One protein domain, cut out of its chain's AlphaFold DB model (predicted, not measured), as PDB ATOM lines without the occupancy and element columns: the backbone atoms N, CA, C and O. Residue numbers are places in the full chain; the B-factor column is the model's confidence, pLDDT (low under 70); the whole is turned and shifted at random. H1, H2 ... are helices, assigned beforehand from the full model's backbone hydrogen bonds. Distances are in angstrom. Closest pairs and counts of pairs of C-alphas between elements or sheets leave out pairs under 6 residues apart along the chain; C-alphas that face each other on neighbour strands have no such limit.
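What this domain is: This is residues 2 to 68 of the 122 residues of the protein "SERPIN domain-containing protein" of Solenopsis invicta (UniProt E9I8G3). This is a model with little regular structure: one helix, H2, has a long unnamed stretch that folds back along it and then returns past it, while a shorter helix, H1, sits off to one side at the end of a long link. The printed part has 67 residues, with two named helices, H1 then H2, and no named strand; its class is all helix, though the named elements hold only 26 residues. It is only just compact, close to loose, with a radius of gyration of the C-alphas of 13.1 A, and flat, spanning 36 by 33 by 12 A.

How they stand to each other: H2, residues 25 to 39, and H1, residues 3 to 13, are apart, with no C-alpha of the one within 8 A of the other. In H1 and H2 every O i to N i+4 pair is within hydrogen-bond range.

Where its parts are: H2 measures 21.1 A from C-alpha 25 at (182.900, 198.926, 181.601) to C-alpha 39 at (181.831, 180.041, 190.882). H1 measures 15.2 A and begins with C-alpha 3 at (202.705, 182.402, 178.258).

The domain as a whole: The C-alphas farthest apart, those of Ser 2 and Lys 68, are 36.8 A apart. The link from H1 to H2, 11 residues, is long, and residues 40 to 68 hold no named element. The printed part has no cut, and no printed residue has a pLDDT under 70.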
ATOM      1  N   SER A   2     203.056 187.114 179.356       77.38
ATOM      2  CA  SER A   2     203.849 186.042 178.738       77.38
ATOM      3  C   SER A   2     203.200 184.683 179.024       77.38
ATOM      4  O   SER A   2     202.629 184.490 180.100       77.38
ATOM      5  N   ASN A   3     203.284 183.740 178.080       76.44
ATOM      6  CA  ASN A   3     202.705 182.402 178.258       76.44
ATOM      7  C   ASN A   3     203.214 181.730 179.541       76.44
ATOM      8  O   ASN A   3     202.416 181.183 180.289       76.44
ATOM      9  N   ASN A   4     204.497 181.902 179.875       87.31
ATOM     10  CA  ASN A   4     205.088 181.352 181.099       87.31
ATOM     11  C   ASN A   4     204.425 181.876 182.386       87.31
ATOM     12  O   ASN A   4     204.243 181.115 183.331       87.31
ATOM     13  N   TYR A   5     204.041 183.158 182.434       84.75
ATOM     14  CA  TYR A   5     203.373 183.730 183.608       84.75
ATOM     15  C   TYR A   5     201.954 183.176 183.775       84.75
ATOM     16  O   TYR A   5     201.533 182.857 184.884       84.75
ATOM     17  N   MET A   6     201.224 183.026 182.666       84.75
ATOM     18  CA  MET A   6     199.865 182.481 182.693       84.75
ATOM     19  C   MET A   6     199.855 181.003 183.091       84.75
ATOM     20  O   MET A   6     199.029 180.600 183.906       84.75
ATOM     21  N   THR A   7     200.813 180.223 182.582       88.06
ATOM     22  CA  THR A   7     200.998 178.817 182.960       88.06
ATOM     23  C   THR A   7     201.300 178.678 184.451       88.06
ATOM     24  O   THR A   7     200.613 177.930 185.134       88.06
ATOM     25  N   ALA A   8     202.230 179.469 185.002       91.94
ATOM     26  CA  ALA A   8     202.558 179.406 186.428       91.94
ATOM     27  C   ALA A   8     201.356 179.726 187.340       91.94
ATOM     28  O   ALA A   8     201.159 179.078 188.368       91.94
ATOM     29  N   LEU A   9     200.534 180.710 186.964       90.06
ATOM     30  CA  LEU A   9     199.318 181.059 187.704       90.06
ATOM     31  C   LEU A   9     198.252 179.957 187.653       90.06
ATOM     32  O   LEU A   9     197.562 179.716 188.646       90.06
ATOM     33  N   SER A  10     198.118 179.282 186.514       88.75
ATOM     34  CA  SER A  10     197.179 178.172 186.376       88.75
ATOM     35  C   SER A  10     197.650 176.948 187.166       88.75
ATOM     36  O   SER A  10     196.908 176.445 188.009       88.75
ATOM     37  N   ASP A  11     198.904 176.539 186.981       92.06
ATOM     38  CA  ASP A  11     199.422 175.268 187.497       92.06
ATOM     39  C   ASP A  11     199.654 175.288 189.013       92.06
ATOM     40  O   ASP A  11     199.418 174.288 189.691       92.06
ATOM     41  N   HIS A  12     200.098 176.421 189.568       93.12
ATOM     42  CA  HIS A  12     200.420 176.514 190.997       93.12
ATOM     43  C   HIS A  12     199.287 177.084 191.849       93.12
ATOM     44  O   HIS A  12     199.186 176.745 193.027       93.12
ATOM     45  N   TYR A  13     198.442 177.946 191.275       89.12
ATOM     46  CA  TYR A  13     197.411 178.665 192.029       89.12
ATOM     47  C   TYR A  13     195.987 178.349 191.562       89.12
ATOM     48  O   TYR A  13     195.040 178.906 192.115       89.12
ATOM     49  N   GLY A  14     195.805 177.503 190.538       87.38
ATOM     50  CA  GLY A  14     194.485 177.197 189.977       87.38
ATOM     51  C   GLY A  14     193.748 178.440 189.471       87.38
ATOM     52  O   GLY A  14     192.517 178.472 189.467       87.38
ATOM     53  N   THR A  15     194.486 179.498 189.117       88.25
ATOM     54  CA  THR A  15     193.905 180.798 188.776       88.25
ATOM     55  C   THR A  15     193.336 180.776 187.359       88.25
ATOM     56  O   THR A  15     194.007 180.380 186.409       88.25
ATOM     57  N   ASP A  16     192.096 181.245 187.221       85.31
ATOM     58  CA  ASP A  16     191.441 181.493 185.935       85.31
ATOM     59  C   ASP A  16     191.834 182.897 185.444       85.31
ATOM     60  O   ASP A  16     191.553 183.894 186.113       85.31
ATOM     61  N   ILE A  17     192.511 182.980 184.297       89.06
ATOM     62  CA  ILE A  17     192.949 184.246 183.699       89.06
ATOM     63  C   ILE A  17     192.035 184.565 182.526       89.06
ATOM     64  O   ILE A  17     191.969 183.817 181.552       89.06
ATOM     65  N   ARG A  18     191.370 185.720 182.589       88.81
ATOM     66  CA  ARG A  18     190.446 186.173 181.547       88.81
ATOM     67  C   ARG A  18     190.847 187.533 181.016       88.81
ATOM     68  O   ARG A  18     191.082 188.468 181.777       88.81
ATOM     69  N   GLN A  19     190.879 187.646 179.695       91.31
ATOM     70  CA  GLN A  19     191.030 188.926 179.023       91.31
ATOM     71  C   GLN A  19     189.648 189.563 178.858       91.31
ATOM     72  O   GLN A  19     188.754 188.970 178.261       91.31
ATOM     73  N   LEU A  20     189.482 190.772 179.390       92.94
ATOM     74  CA  LEU A  20     188.254 191.557 179.285       92.94
ATOM     75  C   LEU A  20     188.563 192.917 178.662       92.94
ATOM     76  O   LEU A  20     189.650 193.465 178.844       92.94
ATOM     77  N   ASN A  21     187.592 193.475 177.944       93.50
ATOM     78  CA  ASN A  21     187.691 194.829 177.420       93.50
ATOM     79  C   ASN A  21     187.142 195.836 178.439       93.50
ATOM     80  O   ASN A  21     185.948 196.128 178.447       93.50
ATOM     81  N   PHE A  22     188.017 196.409 179.265       94.75
ATOM     82  CA  PHE A  22     187.613 197.405 180.261       94.75
ATOM     83  C   PHE A  22     187.152 198.744 179.666       94.75
ATOM     84  O   PHE A  22     186.488 199.494 180.373       94.75
ATOM     85  N   LYS A  23     187.399 199.036 178.375       95.19
ATOM     86  CA  LYS A  23     186.812 200.221 177.717       95.19
ATOM     87  C   LYS A  23     185.285 200.137 177.643       95.19
ATOM     88  O   LYS A  23     184.627 201.171 177.666       95.19
ATOM     89  N   ASN A  24     184.726 198.924 177.608       94.75
ATOM     90  CA  ASN A  24     183.300 198.686 177.798       94.75
ATOM     91  C   ASN A  24     183.054 198.210 179.238       94.75
ATOM     92  O   ASN A  24     182.985 197.015 179.531       94.75
ATOM     93  N   THR A  25     182.968 199.173 180.154       94.38
ATOM     94  CA  THR A  25     182.900 198.926 181.601       94.38
ATOM     95  C   THR A  25     181.668 198.119 182.010       94.38
ATOM     96  O   THR A  25     181.763 197.282 182.908       94.38
ATOM     97  N   ASN A  26     180.535 198.313 181.330       93.44
ATOM     98  CA  ASN A  26     179.302 197.575 181.594       93.44
ATOM     99  C   ASN A  26     179.446 196.090 181.240       93.44
ATOM    100  O   ASN A  26     179.128 195.229 182.061       93.44
ATOM    101  N   ASP A  27     179.986 195.777 180.062       94.00
ATOM    102  CA  ASP A  27     180.178 194.385 179.643       94.00
ATOM    103  C   ASP A  27     181.262 193.685 180.468       94.00
ATOM    104  O   ASP A  27     181.114 192.510 180.820       94.00
ATOM    105  N   ALA A  28     182.320 194.406 180.851       94.44
ATOM    106  CA  ALA A  28     183.334 193.896 181.766       94.44
ATOM    107  C   ALA A  28     182.733 193.564 183.145       94.44
ATOM    108  O   ALA A  28     182.929 192.453 183.644       94.44
ATOM    109  N   ALA A  29     181.945 194.475 183.732       94.75
ATOM    110  CA  ALA A  29     181.254 194.249 185.005       94.75
ATOM    111  C   ALA A  29     180.307 193.044 184.933       94.75
ATOM    112  O   ALA A  29     180.316 192.187 185.819       94.75
ATOM    113  N   ASN A  30     179.522 192.949 183.857       94.50
ATOM    114  CA  ASN A  30     178.615 191.830 183.626       94.50
ATOM    115  C   ASN A  30     179.373 190.505 183.522       94.50
ATOM    116  O   ASN A  30     178.982 189.531 184.162       94.50
ATOM    117  N   SER A  31     180.484 190.477 182.786       94.25
ATOM    118  CA  SER A  31     181.326 189.285 182.636       94.25
ATOM    119  C   SER A  31     181.894 188.812 183.977       94.25
ATOM    120  O   SER A  31     181.821 187.624 184.294       94.25
ATOM    121  N   ILE A  32     182.400 189.738 184.799       94.38
ATOM    122  CA  ILE A  32     182.933 189.432 186.134       94.38
ATOM    123  C   ILE A  32     181.823 188.905 187.051       94.38
ATOM    124  O   ILE A  32     181.984 187.865 187.683       94.38
ATOM    125  N   ASN A  33     180.674 189.581 187.107       95.62
ATOM    126  CA  ASN A  33     179.570 189.180 187.979       95.62
ATOM    127  C   ASN A  33     178.933 187.848 187.552       95.62
ATOM    128  O   ASN A  33     178.523 187.067 188.409       95.62
ATOM    129  N   THR A  34     178.882 187.550 186.253       95.00
ATOM    130  CA  THR A  34     178.461 186.233 185.748       95.00
ATOM    131  C   THR A  34     179.432 185.143 186.190       95.00
ATOM    132  O   THR A  34     178.999 184.142 186.756       95.00
ATOM    133  N   TRP A  35     180.740 185.371 186.057       93.19
ATOM    134  CA  TRP A  35     181.746 184.440 186.569       93.19
ATOM    135  C   TRP A  35     181.614 184.213 188.085       93.19
ATOM    136  O   TRP A  35     181.661 183.072 188.544       93.19
ATOM    137  N   VAL A  36     181.373 185.268 188.877       94.06
ATOM    138  CA  VAL A  36     181.145 185.133 190.328       94.06
ATOM    139  C   VAL A  36     179.928 184.260 190.625       94.06
ATOM    140  O   VAL A  36     180.006 183.373 191.478       94.06
ATOM    141  N   ARG A  37     178.813 184.476 189.924       95.69
ATOM    142  CA  ARG A  37     177.601 183.660 190.079       95.69
ATOM    143  C   ARG A  37     177.881 182.190 189.800       95.69
ATOM    144  O   ARG A  37     177.523 181.340 190.611       95.69
ATOM    145  N   GLU A  38     178.580 181.895 188.709       93.12
ATOM    146  CA  GLU A  38     178.963 180.529 188.345       93.12
ATOM    147  C   GLU A  38     179.835 179.882 189.427       93.12
ATOM    148  O   GLU A  38     179.513 178.799 189.925       93.12
ATOM    149  N   LYS A  39     180.903 180.565 189.865       91.38
ATOM    150  CA  LYS A  39     181.831 180.041 190.882       91.38
ATOM    151  C   LYS A  39     181.190 179.874 192.256       91.38
ATOM    152  O   LYS A  39     181.618 179.023 193.032       91.38
ATOM    153  N   THR A  40     180.144 180.640 192.553       93.69
ATOM    154  CA  THR A  40     179.466 180.631 193.858       93.69
ATOM    155  C   THR A  40     178.102 179.947 193.820       93.69
ATOM    156  O   THR A  40     177.351 180.020 194.795       93.69
ATOM    157  N   ARG A  41     177.751 179.258 192.722       93.62
ATOM    158  CA  ARG A  41     176.445 178.594 192.541       93.62
ATOM    159  C   ARG A  41     175.270 179.542 192.823       93.62
ATOM    160  O   ARG A  41     174.332 179.180 193.528       93.62
ATOM    161  N   ASN A  42     175.369 180.767 192.312       95.44
ATOM    162  CA  ASN A  42     174.421 181.871 192.485       95.44
ATOM    163  C   ASN A  42     174.235 182.366 193.931       95.44
ATOM    164  O   ASN A  42     173.270 183.074 194.204       95.44
ATOM    165  N   ASN A  43     175.137 182.037 194.862       94.88
ATOM    166  CA  ASN A  43     175.055 182.554 196.235       94.88
ATOM    167  C   ASN A  43     175.647 183.961 196.372       94.88
ATOM    168  O   ASN A  43     175.233 184.704 197.256       94.88
ATOM    169  N   ILE A  44     176.582 184.345 195.496       94.69
ATOM    170  CA  ILE A  44     177.055 185.726 195.367       94.69
ATOM    171  C   ILE A  44     176.650 186.217 193.979       94.69
ATOM    172  O   ILE A  44     177.054 185.658 192.961       94.69
ATOM    173  N   LEU A  45     175.800 187.245 193.937       93.69
ATOM    174  CA  LEU A  45     175.187 187.711 192.690       93.69
ATOM    175  C   LEU A  45     175.989 188.797 191.979       93.69
ATOM    176  O   LEU A  45     175.849 188.963 190.768       93.69
ATOM    177  N   SER A  46     176.765 189.579 192.721       93.12
ATOM    178  CA  SER A  46     177.545 190.684 192.177       93.12
ATOM    179  C   SER A  46     178.630 191.093 193.163       93.12
ATOM    180  O   SER A  46     178.374 191.146 194.365       93.12
ATOM    181  N   ILE A  47     179.818 191.398 192.645       93.38
ATOM    182  CA  ILE A  47     180.903 192.060 193.385       93.38
ATOM    183  C   ILE A  47     181.289 193.398 192.748       93.38
ATOM    184  O   ILE A  47     181.839 194.256 193.428       93.38
ATOM    185  N   ILE A  48     180.982 193.589 191.460       93.81
ATOM    186  CA  ILE A  48     181.206 194.845 190.744       93.81
ATOM    187  C   ILE A  48     179.885 195.597 190.645       93.81
ATOM    188  O   ILE A  48     178.948 195.142 189.985       93.81
ATOM    189  N   GLN A  49     179.817 196.762 191.285       88.25
ATOM    190  CA  GLN A  49     178.664 197.652 191.173       88.25
ATOM    191  C   GLN A  49     178.775 198.531 189.915       88.25
ATOM    192  O   GLN A  49     179.892 198.845 189.485       88.25
ATOM    193  N   PRO A  50     177.648 198.963 189.319       79.50
ATOM    194  CA  PRO A  50     177.666 199.916 188.211       79.50
ATOM    195  C   PRO A  50     178.508 201.156 188.543       79.50
ATOM    196  O   PRO A  50     178.439 201.679 189.651       79.50
ATOM    197  N   GLY A  51     179.324 201.611 187.590       81.31
ATOM    198  CA  GLY A  51     180.173 202.800 187.750       81.31
ATOM    199  C   GLY A  51     181.469 202.607 188.551       81.31
ATOM    200  O   GLY A  51     182.252 203.544 188.638       81.31
ATOM    201  N   THR A  52     181.735 201.415 189.103       87.62
ATOM    202  CA  THR A  52     182.985 201.151 189.854       87.62
ATOM    203  C   THR A  52     184.180 200.793 188.969       87.62
ATOM    204  O   THR A  52     185.323 200.986 189.375       87.62
ATOM    205  N   LEU A  53     183.938 200.287 187.755       91.94
ATOM    206  CA  LEU A  53     184.993 200.017 186.777       91.94
ATOM    207  C   LEU A  53     185.296 201.262 185.946       91.94
ATOM    208  O   LEU A  53     184.390 201.876 185.383       91.94
ATOM    209  N   SER A  54     186.585 201.573 185.811       93.62
ATOM    210  CA  SER A  54     187.083 202.614 184.912       93.62
ATOM    211  C   SER A  54     187.513 202.027 183.566       93.62
ATOM    212  O   SER A  54     188.061 200.924 183.509       93.62
ATOM    213  N   ALA A  55     187.349 202.812 182.500       94.69
ATOM    214  CA  ALA A  55     187.857 202.509 181.164       94.69
ATOM    215  C   ALA A  55     189.395 202.406 181.103       94.69
ATOM    216  O   ALA A  55     189.945 201.891 180.127       94.69
ATOM    217  N   ASP A  56     190.095 202.887 182.129       95.50
ATOM    218  CA  ASP A  56     191.556 202.827 182.234       95.50
ATOM    219  C   ASP A  56     192.048 201.656 183.095       95.50
ATOM    220  O   ASP A  56     193.248 201.495 183.314       95.50
ATOM    221  N   THR A  57     191.130 200.798 183.560       93.75
ATOM    222  CA  THR A  57     191.472 199.573 184.291       93.75
ATOM    223  C   THR A  57     192.294 198.649 183.395       93.75
ATOM    224  O   THR A  57     191.834 198.227 182.337       93.75
ATOM    225  N   GLN A  58     193.509 198.309 183.829       92.38
ATOM    226  CA  GLN A  58     194.385 197.382 183.099       92.38
ATOM    227  C   GLN A  58     194.290 195.949 183.627       92.38
ATOM    228  O   GLN A  58     194.436 194.992 182.869       92.38
ATOM    229  N   MET A  59     194.045 195.794 184.929       91.44
ATOM    230  CA  MET A  59     193.970 194.501 185.599       91.44
ATOM    231  C   MET A  59     193.044 194.597 186.808       91.44
ATOM    232  O   MET A  59     193.054 195.594 187.527       91.44
ATOM    233  N   LEU A  60     192.280 193.534 187.044       91.50
ATOM    234  CA  LEU A  60     191.459 193.362 188.232       91.50
ATOM    235  C   LEU A  60     191.729 191.973 188.811       91.50
ATOM    236  O   LEU A  60     191.581 190.976 188.108       91.50
ATOM    237  N   LEU A  61     192.098 191.919 190.088       91.62
ATOM    238  CA  LEU A  61     192.204 190.673 190.839       91.62
ATOM    239  C   LEU A  61     190.918 190.462 191.642       91.62
ATOM    240  O   LEU A  61     190.533 191.323 192.431       91.62
ATOM    241  N   THR A  62     190.269 189.316 191.456       89.38
ATOM    242  CA  THR A  62     189.036 188.952 192.159       89.38
ATOM    243  C   THR A  62     189.223 187.653 192.936       89.38
ATOM    244  O   THR A  62     189.804 186.690 192.442       89.38
ATOM    245  N   SER A  63     188.709 187.616 194.166       89.38
ATOM    246  CA  SER A  63     188.654 186.412 194.996       89.38
ATOM    247  C   SER A  63     187.263 186.301 195.605       89.38
ATOM    248  O   SER A  63     186.763 187.257 196.198       89.38
ATOM    249  N   VAL A  64     186.618 185.152 195.416       90.62
ATOM    250  CA  VAL A  64     185.281 184.869 195.945       90.62
ATOM    251  C   VAL A  64     185.287 183.509 196.624       90.62
ATOM    252  O   VAL A  64     185.777 182.529 196.069       90.62
ATOM    253  N   LEU A  65     184.726 183.455 197.831       89.38
ATOM    254  CA  LEU A  65     184.616 182.239 198.625       89.38
ATOM    255  C   LEU A  65     183.155 182.045 199.027       89.38
ATOM    256  O   LEU A  65     182.545 182.923 199.631       89.38
ATOM    257  N   TYR A  66     182.605 180.879 198.702       91.12
ATOM    258  CA  TYR A  66     181.307 180.439 199.192       91.12
ATOM    259  C   TYR A  66     181.465 179.092 199.884       91.12
ATOM    260  O   TYR A  66     182.000 178.148 199.301       91.12
ATOM    261  N   PHE A  67     180.962 178.998 201.110       91.88
ATOM    262  CA  PHE A  67     181.005 177.775 201.892       91.88
ATOM    263  C   PHE A  67     179.608 177.405 202.394       91.88
ATOM    264  O   PHE A  67     178.905 178.215 202.997       91.88
ATOM    265  N   LYS A  68     179.216 176.153 202.149       92.19
ATOM    266  CA  LYS A  68     178.005 175.535 202.691       92.19
ATOM    267  C   LYS A  68     178.281 174.064 202.963       92.19
ATOM    268  O   LYS A  68     178.199 173.232 202.061       92.19
TER     269      LYS A  68